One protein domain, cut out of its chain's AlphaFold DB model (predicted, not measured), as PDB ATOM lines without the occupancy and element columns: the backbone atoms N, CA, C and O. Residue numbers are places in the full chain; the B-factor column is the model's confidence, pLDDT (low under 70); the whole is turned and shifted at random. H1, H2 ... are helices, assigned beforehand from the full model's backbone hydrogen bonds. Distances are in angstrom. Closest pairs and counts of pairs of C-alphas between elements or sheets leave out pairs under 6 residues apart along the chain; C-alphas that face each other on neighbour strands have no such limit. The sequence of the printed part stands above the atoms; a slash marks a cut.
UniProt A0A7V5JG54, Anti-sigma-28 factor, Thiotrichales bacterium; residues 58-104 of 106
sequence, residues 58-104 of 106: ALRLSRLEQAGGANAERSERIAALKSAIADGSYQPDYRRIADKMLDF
ATOM      1  N   ALA A  58     177.099 219.497 156.401       81.50
ATOM      2  CA  ALA A  58     177.911 218.353 155.978       81.50
ATOM      3  C   ALA A  58     179.248 218.810 155.367       81.50
ATOM      4  O   ALA A  58     180.302 218.271 155.702       81.50
ATOM      5  N   LEU A  59     179.228 219.873 154.554       82.81
ATOM      6  CA  LEU A  59     180.434 220.541 154.055       82.81
ATOM      7  C   LEU A  59     181.306 221.081 155.193       82.81
ATOM      8  O   LEU A  59     182.529 220.945 155.150       82.81
ATOM      9  N   ARG A  60     180.702 221.697 156.215       82.44
ATOM     10  CA  ARG A  60     181.433 222.239 157.366       82.44
ATOM     11  C   ARG A  60     182.030 221.135 158.240       82.44
ATOM     12  O   ARG A  60     183.167 221.292 158.671       82.44
ATOM     13  N   LEU A  61     181.308 220.033 158.454       82.56
ATOM     14  CA  LEU A  61     181.799 218.866 159.192       82.56
ATOM     15  C   LEU A  61     182.955 218.184 158.449       82.56
ATOM     16  O   LEU A  61     184.021 218.021 159.029       82.56
ATOM     17  N   SER A  62     182.798 217.907 157.151       79.38
ATOM     18  CA  SER A  62     183.851 217.309 156.316       79.38
ATOM     19  C   SER A  62     185.133 218.153 156.304       79.38
ATOM     20  O   SER A  62     186.230 217.627 156.497       79.38
ATOM     21  N   ARG A  63     185.013 219.485 156.182       79.69
ATOM     22  CA  ARG A  63     186.161 220.403 156.302       79.69
ATOM     23  C   ARG A  63     186.801 220.370 157.690       79.69
ATOM     24  O   ARG A  63     188.007 220.566 157.787       79.69
ATOM     25  N   LEU A  64     186.025 220.148 158.753       75.94
ATOM     26  CA  LEU A  64     186.537 220.074 160.122       75.94
ATOM     27  C   LEU A  64     187.275 218.750 160.380       75.94
ATOM     28  O   LEU A  64     188.349 218.774 160.974       75.94
ATOM     29  N   GLU A  65     186.767 217.627 159.867       74.44
ATOM     30  CA  GLU A  65     187.469 216.334 159.885       74.44
ATOM     31  C   GLU A  65     188.776 216.385 159.078       74.44
ATOM     32  O   GLU A  65     189.814 215.907 159.536       74.44
ATOM     33  N   GLN A  66     188.763 217.038 157.910       69.94
ATOM     34  CA  GLN A  66     189.971 217.280 157.116       69.94
ATOM     35  C   GLN A  66     190.968 218.204 157.840       69.94
ATOM     36  O   GLN A  66     192.167 217.925 157.849       69.94
ATOM     37  N   ALA A  67     190.493 219.280 158.478       63.06
ATOM     38  CA  ALA A  67     191.339 220.247 159.183       63.06
ATOM     39  C   ALA A  67     191.921 219.711 160.505       63.06
ATOM     40  O   ALA A  67     193.029 220.091 160.879       63.06
ATOM     41  N   GLY A  68     191.227 218.797 161.192       57.72
ATOM     42  CA  GLY A  68     191.738 218.112 162.386       57.72
ATOM     43  C   GLY A  68     192.823 217.060 162.100       57.72
ATOM     44  O   GLY A  68     193.380 216.482 163.031       57.72
ATOM     45  N   GLY A  69     193.130 216.784 160.827       58.88
ATOM     46  CA  GLY A  69     193.870 215.593 160.394       58.88
ATOM     47  C   GLY A  69     195.404 215.636 160.467       58.88
ATOM     48  O   GLY A  69     196.040 214.610 160.203       58.88
ATOM     49  N   ALA A  70     196.022 216.765 160.827       57.09
ATOM     50  CA  ALA A  70     197.482 216.908 160.916       57.09
ATOM     51  C   ALA A  70     198.042 216.451 162.279       57.09
ATOM     52  O   ALA A  70     198.738 217.198 162.968       57.09
ATOM     53  N   ASN A  71     197.749 215.208 162.675       72.62
ATOM     54  CA  ASN A  71     198.346 214.592 163.863       72.62
ATOM     55  C   ASN A  71     199.881 214.629 163.755       72.62
ATOM     56  O   ASN A  71     200.438 214.053 162.821       72.62
ATOM     57  N   ALA A  72     200.570 215.268 164.708       74.62
ATOM     58  CA  ALA A  72     202.035 215.393 164.686       74.62
ATOM     59  C   ALA A  72     202.731 214.020 164.607       74.62
ATOM     60  O   ALA A  72     203.651 213.827 163.815       74.62
ATOM     61  N   GLU A  73     202.185 213.035 165.323       83.31
ATOM     62  CA  GLU A  73     202.598 211.630 165.274       83.31
ATOM     63  C   GLU A  73     202.490 211.019 163.861       83.31
ATOM     64  O   GLU A  73     203.326 210.214 163.455       83.31
ATOM     65  N   ARG A  74     201.492 211.419 163.056       86.12
ATOM     66  CA  ARG A  74     201.367 210.982 161.654       86.12
ATOM     67  C   ARG A  74     202.487 211.570 160.798       86.12
ATOM     68  O   ARG A  74     203.031 210.858 159.960       86.12
ATOM     69  N   SER A  75     202.847 212.835 161.015       88.12
ATOM     70  CA  SER A  75     203.969 213.483 160.324       88.12
ATOM     71  C   SER A  75     205.307 212.821 160.666       88.12
ATOM     72  O   SER A  75     206.105 212.565 159.766       88.12
ATOM     73  N   GLU A  76     205.521 212.470 161.934       90.62
ATOM     74  CA  GLU A  76     206.714 211.752 162.397       90.62
ATOM     75  C   GLU A  76     206.790 210.328 161.820       90.62
ATOM     76  O   GLU A  76     207.804 209.952 161.231       90.62
ATOM     77  N   ARG A  77     205.681 209.573 161.851       92.88
ATOM     78  CA  ARG A  77     205.566 208.261 161.184       92.88
ATOM     79  C   ARG A  77     205.857 208.346 159.678       92.88
ATOM     80  O   ARG A  77     206.527 207.469 159.140       92.88
ATOM     81  N   ILE A  78     205.399 209.400 158.996       93.94
ATOM     82  CA  ILE A  78     205.699 209.645 157.573       93.94
ATOM     83  C   ILE A  78     207.189 209.955 157.360       93.94
ATOM     84  O   ILE A  78     207.759 209.496 156.373       93.94
ATOM     85  N   ALA A  79     207.829 210.717 158.250       94.75
ATOM     86  CA  ALA A  79     209.257 211.020 158.155       94.75
ATOM     87  C   ALA A  79     210.120 209.757 158.333       94.75
ATOM     88  O   ALA A  79     210.986 209.490 157.499       94.75
ATOM     89  N   ALA A  80     209.821 208.937 159.346       93.69
ATOM     90  CA  ALA A  80     210.487 207.654 159.568       93.69
ATOM     91  C   ALA A  80     210.310 206.696 158.374       93.69
ATOM     92  O   ALA A  80     211.286 206.132 157.881       93.69
ATOM     93  N   LEU A  81     209.085 206.577 157.845       94.81
ATOM     94  CA  LEU A  81     208.792 205.760 156.663       94.81
ATOM     95  C   LEU A  81     209.569 206.229 155.421       94.81
ATOM     96  O   LEU A  81     210.102 205.405 154.684       94.81
ATOM     97  N   LYS A  82     209.675 207.545 155.195       95.81
ATOM     98  CA  LYS A  82     210.474 208.104 154.092       95.81
ATOM     99  C   LYS A  82     211.958 207.765 154.221       95.81
ATOM    100  O   LYS A  82     212.576 207.471 153.203       95.81
ATOM    101  N   SER A  83     212.509 207.781 155.438       96.75
ATOM    102  CA  SER A  83     213.892 207.347 155.680       96.75
ATOM    103  C   SER A  83     214.077 205.879 155.299       96.75
ATOM    104  O   SER A  83     214.910 205.589 154.449       96.75
ATOM    105  N   ALA A  84     213.222 204.991 155.821       96.31
ATOM    106  CA  ALA A  84     213.282 203.551 155.554       96.31
ATOM    107  C   ALA A  84     213.129 203.189 154.060       96.31
ATOM    108  O   ALA A  84     213.632 202.170 153.592       96.31
ATOM    109  N   ILE A  85     212.419 204.013 153.283       95.81
ATOM    110  CA  ILE A  85     212.328 203.854 151.823       95.81
ATOM    111  C   ILE A  85     213.621 204.327 151.140       95.81
ATOM    112  O   ILE A  85     214.078 203.685 150.197       95.81
ATOM    113  N   ALA A  86     214.221 205.427 151.604       96.56
ATOM    114  CA  ALA A  86     215.450 205.983 151.035       96.56
ATOM    115  C   ALA A  86     216.702 205.138 151.339       96.56
ATOM    116  O   ALA A  86     217.597 205.065 150.499       96.56
ATOM    117  N   ASP A  87     216.760 204.491 152.506       96.31
ATOM    118  CA  ASP A  87     217.831 203.555 152.880       96.31
ATOM    119  C   ASP A  87     217.598 202.112 152.379       96.31
ATOM    120  O   ASP A  87     218.504 201.279 152.443       96.31
ATOM    121  N   GLY A  88     216.413 201.822 151.830       96.06
ATOM    122  CA  GLY A  88     216.053 200.522 151.256       96.06
ATOM    123  C   GLY A  88     215.663 199.442 152.274       96.06
ATOM    124  O   GLY A  88     215.416 198.302 151.879       96.06
ATOM    125  N   SER A  89     215.577 199.766 153.569       95.56
ATOM    126  CA  SER A  89     215.146 198.828 154.616       95.56
ATOM    127  C   SER A  89     213.632 198.589 154.653       95.56
ATOM    128  O   SER A  89     213.180 197.606 155.247       95.56
ATOM    129  N   TYR A  90     212.830 199.446 154.013       95.38
ATOM    130  CA  TYR A  90     211.377 199.298 153.959       95.38
ATOM    131  C   TYR A  90     210.951 198.057 153.162       95.38
ATOM    132  O   TYR A  90     211.054 198.013 151.937       95.38
ATOM    133  N   GLN A  91     210.395 197.072 153.870       95.44
ATOM    134  CA  GLN A  91     209.812 195.864 153.291       95.44
ATOM    135  C   GLN A  91     208.278 195.913 153.384       95.44
ATOM    136  O   GLN A  91     207.742 195.979 154.494       95.44
ATOM    137  N   PRO A  92     207.546 195.877 152.253       93.31
ATOM    138  CA  PRO A  92     206.090 195.787 152.262       93.31
ATOM    139  C   PRO A  92     205.606 194.455 152.851       93.31
ATOM    140  O   PRO A  92     206.032 193.383 152.425       93.31
ATOM    141  N   ASP A  93     204.655 194.506 153.783       95.88
ATOM    142  CA  ASP A  93     203.958 193.310 154.265       95.88
ATOM    143  C   ASP A  93     202.834 192.937 153.286       95.88
ATOM    144  O   ASP A  93     201.746 193.518 153.300       95.88
ATOM    145  N   TYR A  94     203.103 191.952 152.426       96.50
ATOM    146  CA  TYR A  94     202.154 191.472 151.418       96.50
ATOM    147  C   TYR A  94     200.849 190.925 152.008       96.50
ATOM    148  O   TYR A  94     199.816 191.009 151.348       96.50
ATOM    149  N   ARG A  95     200.865 190.400 153.243       96.69
ATOM    150  CA  ARG A  95     199.651 189.894 153.902       96.69
ATOM    151  C   ARG A  95     198.740 191.059 154.257       96.69
ATOM    152  O   ARG A  95     197.592 191.075 153.839       96.69
ATOM    153  N   ARG A  96     199.296 192.094 154.899       95.88
ATOM    154  CA  ARG A  96     198.567 193.342 155.183       95.88
ATOM    155  C   ARG A  96     198.042 194.029 153.927       95.88
ATOM    156  O   ARG A  96     196.977 194.632 153.988       95.88
ATOM    157  N   ILE A  97     198.775 193.972 152.813       96.00
ATOM    158  CA  ILE A  97     198.299 194.518 151.535       96.00
ATOM    159  C   ILE A  97     197.080 193.727 151.047       96.00
ATOM    160  O   ILE A  97     196.060 194.342 150.761       96.00
ATOM    161  N   ALA A  98     197.151 192.392 151.017       96.31
ATOM    162  CA  ALA A  98     196.027 191.544 150.618       96.31
ATOM    163  C   ALA A  98     194.795 191.745 151.521       96.31
ATOM    164  O   ALA A  98     193.696 191.958 151.011       96.31
ATOM    165  N   ASP A  99     194.989 191.785 152.844       96.31
ATOM    166  CA  ASP A  99     193.926 192.071 153.815       96.31
ATOM    167  C   ASP A  99     193.262 193.434 153.527       96.31
ATOM    168  O   ASP A  99     192.040 193.553 153.577       96.31
ATOM    169  N   LYS A 100     194.041 194.471 153.167       96.50
ATOM    170  CA  LYS A 100     193.496 195.804 152.836       96.50
ATOM    171  C   LYS A 100     192.909 195.941 151.439       96.50
ATOM    172  O   LYS A 100     192.160 196.886 151.219       96.50
ATOM    173  N   MET A 101     193.205 195.025 150.523       95.94
ATOM    174  CA  MET A 101     192.475 194.928 149.258       95.94
ATOM    175  C   MET A 101     191.092 194.315 149.501       95.94
ATOM    176  O   MET A 101     190.105 194.870 149.034       95.94
ATOM    177  N   LEU A 102     191.005 193.262 150.324       95.31
ATOM    178  CA  LEU A 102     189.727 192.649 150.700       95.31
ATOM    179  C   LEU A 102     188.830 193.608 151.504       95.31
ATOM    180  O   LEU A 102     187.656 193.749 151.177       95.31
ATOM    181  N   ASP A 103     189.385 194.322 152.492       95.44
ATOM    182  CA  ASP A 103     188.658 195.349 153.264       95.44
ATOM    183  C   ASP A 103     188.127 196.517 152.400       95.44
ATOM    184  O   ASP A 103     187.299 197.293 152.873       95.44
ATOM    185  N   PHE A 104     188.640 196.702 151.177       95.19
ATOM    186  CA  PHE A 104     188.262 197.806 150.285       95.19
ATOM    187  C   PHE A 104     187.144 197.433 149.296       95.19
ATOM    188  O   PHE A 104     186.483 198.325 148.767       95.19
TER     189      PHE A 104
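This is residues 58 to 104 of the 106 residues of the protein "Anti-sigma-28 factor" of Thiotrichales bacterium (UniProt A0A7V5JG54). The printed part is an open, flat hook of three separate helices: H1 and H2 follow one another along the longest axis, residues 87 to 93 turn the course back, and H3 runs back across a gap from them. No helix touches another. The printed part has 47 residues with three named helices in the order H1, H2, H3 and no named strand, and its class is all helix. It is extended, with a radius of gyration of the C-alphas of 15.3 A and spans of 41 by 28 by 13 A.

H1, residues 58 to 67, begins at C-alpha 58 (177.911, 218.353, 155.978) and is 13.9 A long. H2, residues 72 to 86, measures 21.3 A. H3, residues 94 to 104, measures 15.3 A and ends at C-alpha 104 (188.262, 197.806, 150.285).

H1 and H2 are apart, as are H2 and H3, and H1 and H3. In H1 and H2 every O i to N i+4 pair is within hydrogen-bond range; in H3, 6 of 7 are.

The C-alphas farthest apart, of Ala 58 and Asp 87, are 42.7 A apart. The printed part has no cut. The link from H1 to H2 is tight, that from H2 to H3 short. Residues 66 to 70 have pLDDT under 70.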